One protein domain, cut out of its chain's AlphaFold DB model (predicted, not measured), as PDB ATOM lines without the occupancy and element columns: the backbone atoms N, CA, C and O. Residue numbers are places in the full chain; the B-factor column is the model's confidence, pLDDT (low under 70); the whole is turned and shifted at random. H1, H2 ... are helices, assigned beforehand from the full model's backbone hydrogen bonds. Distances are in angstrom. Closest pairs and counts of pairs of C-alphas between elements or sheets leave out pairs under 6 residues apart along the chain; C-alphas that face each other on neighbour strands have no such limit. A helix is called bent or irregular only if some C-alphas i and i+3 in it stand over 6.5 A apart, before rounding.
ATOM      1  N   ALA A 173      31.755  21.795   0.796       84.31
ATOM      2  CA  ALA A 173      30.839  21.332   1.831       84.31
ATOM      3  C   ALA A 173      31.537  21.213   3.196       84.31
ATOM      4  O   ALA A 173      30.943  21.597   4.203       84.31
ATOM      5  N   ASP A 174      32.793  20.763   3.235       81.69
ATOM      6  CA  ASP A 174      33.622  20.726   4.447       81.69
ATOM      7  C   ASP A 174      33.901  22.140   4.989       81.69
ATOM      8  O   ASP A 174      33.823  22.398   6.199       81.69
ATOM      9  N   TRP A 175      34.183  23.093   4.092       84.00
ATOM     10  CA  TRP A 175      34.342  24.506   4.450       84.00
ATOM     11  C   TRP A 175      33.041  25.085   5.023       84.00
ATOM     12  O   TRP A 175      33.042  25.668   6.111       84.00
ATOM     13  N   GLN A 176      31.909  24.849   4.352       86.19
ATOM     14  CA  GLN A 176      30.606  25.322   4.821       86.19
ATOM     15  C   GLN A 176      30.228  24.692   6.170       86.19
ATOM     16  O   GLN A 176      29.708  25.380   7.048       86.19
ATOM     17  N   GLN A 177      30.547  23.412   6.379       86.44
ATOM     18  CA  GLN A 177      30.325  22.727   7.650       86.44
ATOM     19  C   GLN A 177      31.141  23.346   8.794       86.44
ATOM     20  O   GLN A 177      30.630  23.466   9.910       86.44
ATOM     21  N   THR A 178      32.376  23.775   8.527       86.62
ATOM     22  CA  THR A 178      33.219  24.461   9.521       86.62
ATOM     23  C   THR A 178      32.596  25.791   9.947       86.62
ATOM     24  O   THR A 178      32.438  26.049  11.143       86.62
ATOM     25  N   VAL A 179      32.143  26.593   8.978       89.69
ATOM     26  CA  VAL A 179      31.423  27.851   9.235       89.69
ATOM     27  C   VAL A 179      30.140  27.595  10.032       89.69
ATOM     28  O   VAL A 179      29.853  28.303  11.000       89.69
ATOM     29  N   ASP A 180      29.383  26.553   9.683       91.62
ATOM     30  CA  ASP A 180      28.151  26.189  10.382       91.62
ATOM     31  C   ASP A 180      28.415  25.751  11.830       91.62
ATOM     32  O   ASP A 180      27.634  26.082  12.727       91.62
ATOM     33  N   TRP A 181      29.501  25.024  12.106       91.69
ATOM     34  CA  TRP A 181      29.884  24.664  13.475       91.69
ATOM     35  C   TRP A 181      30.218  25.885  14.324       91.69
ATOM     36  O   TRP A 181      29.729  25.978  15.455       91.69
ATOM     37  N   ASP A 182      30.974  26.840  13.786       91.69
ATOM     38  CA  ASP A 182      31.283  28.075  14.505       91.69
ATOM     39  C   ASP A 182      30.035  28.930  14.740       91.69
ATOM     40  O   ASP A 182      29.813  29.403  15.859       91.69
ATOM     41  N   LEU A 183      29.152  29.050  13.744       93.75
ATOM     42  CA  LEU A 183      27.860  29.721  13.903       93.75
ATOM     43  C   LEU A 183      26.988  29.035  14.960       93.75
ATOM     44  O   LEU A 183      26.376  29.712  15.786       93.75
ATOM     45  N   ASN A 184      26.954  27.701  14.987       93.44
ATOM     46  CA  ASN A 184      26.204  26.939  15.987       93.44
ATOM     47  C   ASN A 184      26.777  27.117  17.399       93.44
ATOM     48  O   ASN A 184      26.010  27.294  18.351       93.44
ATOM     49  N   ARG A 185      28.110  27.111  17.540       92.94
ATOM     50  CA  ARG A 185      28.804  27.378  18.808       92.94
ATOM     51  C   ARG A 185      28.464  28.771  19.325       92.94
ATOM     52  O   ARG A 185      28.053  28.917  20.476       92.94
ATOM     53  N   LEU A 186      28.582  29.781  18.468       92.69
ATOM     54  CA  LEU A 186      28.265  31.165  18.808       92.69
ATOM     55  C   LEU A 186      26.778  31.339  19.135       92.69
ATOM     56  O   LEU A 186      26.447  31.982  20.124       92.69
ATOM     57  N   ALA A 187      25.877  30.685  18.399       92.94
ATOM     58  CA  ALA A 187      24.444  30.731  18.676       92.94
ATOM     59  C   ALA A 187      24.075  30.048  20.001       92.94
ATOM     60  O   ALA A 187      23.089  30.419  20.636       92.94
ATOM     61  N   ALA A 188      24.820  29.024  20.423       93.62
ATOM     62  CA  ALA A 188      24.656  28.425  21.744       93.62
ATOM     63  C   ALA A 188      25.104  29.389  22.853       93.62
ATOM     64  O   ALA A 188      24.377  29.555  23.828       93.62
ATOM     65  N   ILE A 189      26.242  30.068  22.674       91.25
ATOM     66  CA  ILE A 189      26.757  31.061  23.629       91.25
ATOM     67  C   ILE A 189      25.804  32.260  23.741       91.25
ATOM     68  O   ILE A 189      25.403  32.603  24.847       91.25
ATOM     69  N   SER A 190      25.352  32.839  22.624       90.88
ATOM     70  CA  SER A 190      24.393  33.958  22.637       90.88
ATOM     71  C   SER A 190      23.083  33.607  23.346       90.88
ATOM     72  O   SER A 190      22.526  34.440  24.057       90.88
ATOM     73  N   ARG A 191      22.612  32.358  23.222       93.50
ATOM     74  CA  ARG A 191      21.411  31.887  23.932       93.50
ATOM     75  C   ARG A 191      21.597  31.820  25.446       93.50
ATOM     76  O   ARG A 191      20.620  32.040  26.158       93.50
ATOM     77  N   LEU A 192      22.806  31.539  25.940       91.50
ATOM     78  CA  LEU A 192      23.101  31.604  27.379       91.50
ATOM     79  C   LEU A 192      22.948  33.034  27.916       91.50
ATOM     80  O   LEU A 192      22.503  33.210  29.047       91.50
ATOM     81  N   ASP A 193      23.210  34.032  27.072       88.19
ATOM     82  CA  ASP A 193      23.029  35.457  27.369       88.19
ATOM     83  C   ASP A 193      21.599  35.966  27.067       88.19
ATOM     84  O   ASP A 193      21.331  37.165  27.144       88.19
ATOM     85  N   GLY A 194      20.660  35.078  26.711       91.19
ATOM     86  CA  GLY A 194      19.276  35.442  26.380       91.19
ATOM     87  C   GLY A 194      19.105  36.146  25.028       91.19
ATOM     88  O   GLY A 194      18.068  36.762  24.788       91.19
ATOM     89  N   MET A 195      20.103  36.061  24.147       90.62
ATOM     90  CA  MET A 195      20.117  36.701  22.831       90.62
ATOM     91  C   MET A 195      19.930  35.676  21.703       90.62
ATOM     92  O   MET A 195      20.380  34.532  21.796       90.62
ATOM     93  N   ASP A 196      19.310  36.098  20.598       93.06
ATOM     94  CA  ASP A 196      19.327  35.354  19.333       93.06
ATOM     95  C   ASP A 196      20.401  35.939  18.411       93.06
ATOM     96  O   ASP A 196      20.303  37.085  17.968       93.06
ATOM     97  N   LEU A 197      21.419  35.128  18.110       91.69
ATOM     98  CA  LEU A 197      22.571  35.508  17.291       91.69
ATOM     99  C   LEU A 197      22.162  36.118  15.941       91.69
ATOM    100  O   LEU A 197      22.828  37.032  15.455       91.69
ATOM    101  N   LYS A 198      21.065  35.644  15.334       92.31
ATOM    102  CA  LYS A 198      20.614  36.125  14.016       92.31
ATOM    103  C   LYS A 198      20.009  37.525  14.058       92.31
ATOM    104  O   LYS A 198      19.977  38.193  13.027       92.31
ATOM    105  N   THR A 199      19.535  37.966  15.221       92.06
ATOM    106  CA  THR A 199      18.871  39.265  15.405       92.06
ATOM    107  C   THR A 199      19.694  40.251  16.231       92.06
ATOM    108  O   THR A 199      19.210  41.347  16.506       92.06
ATOM    109  N   MET A 200      20.913  39.880  16.638       91.12
ATOM    110  CA  MET A 200      21.823  40.764  17.370       91.12
ATOM    111  C   MET A 200      22.128  42.034  16.564       91.12
ATOM    112  O   MET A 200      22.420  41.990  15.364       91.12
ATOM    113  N   THR A 201      22.061  43.173  17.245       91.31
ATOM    114  CA  THR A 201      22.374  44.494  16.698       91.31
ATOM    115  C   THR A 201      23.868  44.803  16.812       91.31
ATOM    116  O   THR A 201      24.614  44.111  17.503       91.31
ATOM    117  N   ALA A 202      24.321  45.890  16.182       90.50
ATOM    118  CA  ALA A 202      25.707  46.346  16.305       90.50
ATOM    119  C   ALA A 202      26.131  46.602  17.765       90.50
ATOM    120  O   ALA A 202      27.281  46.353  18.116       90.50
ATOM    121  N   GLN A 203      25.202  47.052  18.615       90.31
ATOM    122  CA  GLN A 203      25.450  47.265  20.041       90.31
ATOM    123  C   GLN A 203      25.629  45.937  20.792       90.31
ATOM    124  O   GLN A 203      26.438  45.850  21.710       90.31
ATOM    125  N   ASP A 204      24.919  44.885  20.381       89.12
ATOM    126  CA  ASP A 204      25.025  43.567  21.012       89.12
ATOM    127  C   ASP A 204      26.360  42.873  20.685       89.12
ATOM    128  O   ASP A 204      26.860  42.078  21.482       89.12
ATOM    129  N   PHE A 205      26.970  43.174  19.534       89.75
ATOM    130  CA  PHE A 205      28.288  42.649  19.156       89.75
ATOM    131  C   PHE A 205      29.469  43.420  19.768       89.75
ATOM    132  O   PHE A 205      30.569  42.866  19.877       89.75
ATOM    133  N   GLU A 206      29.256  44.667  20.195       89.25
ATOM    134  CA  GLU A 206      30.303  45.535  20.735       89.25
ATOM    135  C   GLU A 206      31.009  44.894  21.946       89.25
ATOM    136  O   GLU A 206      30.381  44.417  22.891       89.25
ATOM    137  N   GLY A 207      32.345  44.826  21.897       83.44
ATOM    138  CA  GLY A 207      33.167  44.203  22.944       83.44
ATOM    139  C   GLY A 207      33.187  42.667  22.952       83.44
ATOM    140  O   GLY A 207      33.917  42.091  23.756       83.44
ATOM    141  N   ARG A 208      32.440  41.998  22.057       85.88
ATOM    142  CA  ARG A 208      32.437  40.531  21.906       85.88
ATOM    143  C   ARG A 208      33.160  40.085  20.638       85.88
ATOM    144  O   ARG A 208      34.158  39.377  20.706       85.88
ATOM    145  N   ILE A 209      32.635  40.494  19.483       87.19
ATOM    146  CA  ILE A 209      33.121  40.103  18.155       87.19
ATOM    147  C   ILE A 209      33.145  41.367  17.290       87.19
ATOM    148  O   ILE A 209      32.166  42.112  17.314       87.19
ATOM    149  N   PRO A 210      34.221  41.647  16.533       90.00
ATOM    150  CA  PRO A 210      34.384  42.909  15.811       90.00
ATOM    151  C   PRO A 210      33.549  42.971  14.514       90.00
ATOM    152  O   PRO A 210      34.087  43.169  13.428       90.00
ATOM    153  N   VAL A 211      32.229  42.811  14.625       92.31
ATOM    154  CA  VAL A 211      31.254  42.868  13.525       92.31
ATOM    155  C   VAL A 211      30.026  43.686  13.929       92.31
ATOM    156  O   VAL A 211      29.762  43.874  15.114       92.31
ATOM    157  N   LYS A 212      29.257  44.184  12.957       90.38
ATOM    158  CA  LYS A 212      28.062  45.013  13.208       90.38
ATOM    159  C   LYS A 212      26.742  44.289  12.957       90.38
ATOM    160  O   LYS A 212      25.680  44.853  13.221       90.38
ATOM    161  N   SER A 213      26.780  43.075  12.414       93.06
ATOM    162  CA  SER A 213      25.586  42.285  12.113       93.06
ATOM    163  C   SER A 213      25.898  40.794  11.995       93.06
ATOM    164  O   SER A 213      27.044  40.401  11.779       93.06
ATOM    165  N   TYR A 214      24.849  39.967  12.040       92.00
ATOM    166  CA  TYR A 214      24.942  38.537  11.739       92.00
ATOM    167  C   TYR A 214      25.549  38.260  10.353       92.00
ATOM    168  O   TYR A 214      26.348  37.345  10.198       92.00
ATOM    169  N   TYR A 215      25.221  39.064   9.339       93.00
ATOM    170  CA  TYR A 215      25.772  38.880   7.993       93.00
ATOM    171  C   TYR A 215      27.269  39.191   7.927       93.00
ATOM    172  O   TYR A 215      28.009  38.483   7.250       93.00
ATOM    173  N   GLU A 216      27.728  40.210   8.659       92.94
ATOM    174  CA  GLU A 216      29.160  40.500   8.786       92.94
ATOM    175  C   GLU A 216      29.894  39.399   9.563       92.94
ATOM    176  O   GLU A 216      31.008  39.045   9.191       92.94
ATOM    177  N   LEU A 217      29.259  38.810  10.584       92.00
ATOM    178  CA  LEU A 217      29.780  37.636  11.286       92.00
ATOM    179  C   LEU A 217      29.947  36.439  10.345       92.00
ATOM    180  O   LEU A 217      31.014  35.836  10.322       92.00
ATOM    181  N   VAL A 218      28.918  36.115   9.557       91.25
ATOM    182  CA  VAL A 218      28.977  35.022   8.576       91.25
ATOM    183  C   VAL A 218      30.093  35.280   7.562       91.25
ATOM    184  O   VAL A 218      30.915  34.401   7.339       91.25
ATOM    185  N   ALA A 219      30.179  36.492   7.006       90.00
ATOM    186  CA  ALA A 219      31.222  36.847   6.043       90.00
ATOM    187  C   ALA A 219      32.639  36.794   6.647       90.00
ATOM    188  O   ALA A 219      33.583  36.396   5.967       90.00
ATOM    189  N   MET A 220      32.796  37.177   7.919       92.06
ATOM    190  CA  MET A 220      34.063  37.073   8.646       92.06
ATOM    191  C   MET A 220      34.474  35.608   8.831       92.06
ATOM    192  O   MET A 220      35.591  35.251   8.475       92.06
ATOM    193  N   LEU A 221      33.563  34.756   9.314       89.75
ATOM    194  CA  LEU A 221      33.831  33.328   9.517       89.75
ATOM    195  C   LEU A 221      34.133  32.605   8.201       89.75
ATOM    196  O   LEU A 221      35.038  31.787   8.155       89.75
ATOM    197  N   GLN A 222      33.430  32.949   7.123       87.12
ATOM    198  CA  GLN A 222      33.710  32.428   5.785       87.12
ATOM    199  C   GLN A 222      35.106  32.826   5.282       87.12
ATOM    200  O   GLN A 222      35.780  32.040   4.629       87.12
ATOM    201  N   ARG A 223      35.565  34.047   5.571       85.31
ATOM    202  CA  ARG A 223      36.896  34.505   5.149       85.31
ATOM    203  C   ARG A 223      38.028  33.873   5.965       85.31
ATOM    204  O   ARG A 223      39.131  33.725   5.446       85.31
ATOM    205  N   ASP A 224      37.769  33.592   7.236       78.38
ATOM    206  CA  ASP A 224      38.778  33.131   8.189       78.38
ATOM    207  C   ASP A 224      38.855  31.583   8.285       78.38
ATOM    208  O   ASP A 224      39.781  31.071   8.919       78.38
ATOM    209  N   ALA A 225      37.917  30.859   7.653       69.44
ATOM    210  CA  ALA A 225      37.883  29.396   7.499       69.44
ATOM    211  C   ALA A 225      38.654  28.919   6.259       69.44
ATOM    212  O   ALA A 225      39.425  27.940   6.395       69.44
TER     213      ALA A 225
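AT A GLANCE: This is residues 173 to 225 of the 225 residues of an uncharacterized protein of Subdoligranulum variabile DSM 15176 (UniProt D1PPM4). One long helix, H1, runs along the length of the domain, and the shorter helix H3 is set aslant over part of its first half, while the chain between them folds back through two loops and the small helix H2. H2 is a single short turn between the two loops and touches neither of the other helices. The printed part has 53 residues, with three named helices in the order H1, H2, H3 and no named strand; the class is all helix, with 35 residues in the named helices. The whole is compact, with a radius of gyration of the C-alphas of 10.8 A, and elongated in outline, spanning 31 by 19 by 16 A.

HOW THE PARTS SIT: Begin with H1, residues 173 to 192, the longest helix. Look from it to H3, residues 214 to 224: the two touch, with 6 pairs of C-alphas within 8 A. The closest C-alphas of the two are those of Val 179 and Leu 221, 6.0 A apart. H1 touches H3 with residues 176 to 183 alone. Their lines stand at a steep tilt of 46 degrees, and they run opposite ways, with their centres 11.0 A apart. H2, residues 202 to 205, is apart from H1 and also apart from H3. In H1 and H3 every O i to N i+4 pair is within hydrogen-bond range. H2, with 4 residues, is too short for such a pair, but its one O i to N i+3 pair is within range.

IN THESE COORDINATES: Find C-alpha 173 at (30.839, 21.332, 1.831); from there H1 runs 28.6 A to C-alpha 192 at (23.101, 31.604, 27.379). Go on to C-alpha 202 at (25.707, 46.346, 16.305), where H2 begins; it ends at residue 205. Then look at C-alpha 214, where H3 begins; it runs 15.3 A to C-alpha 224 at (38.778, 33.131, 8.189). No helix is bent or irregular.

THE WHOLE: The two C-alphas farthest apart are those of Ala 173 and Gln 203, at 32.1 A. The first and last printed C-alphas, those of Ala 173 and Ala 225, are 12.1 A apart, and residue 225 is the chain's last. The printed part has no cut. The link from H1 to H2, with 9 residues, and the link from H2 to H3, with 8 residues, are both short. In the B-factor column you will find a mean pLDDT of the printed part of 89.6; residue 225 alone is under 70.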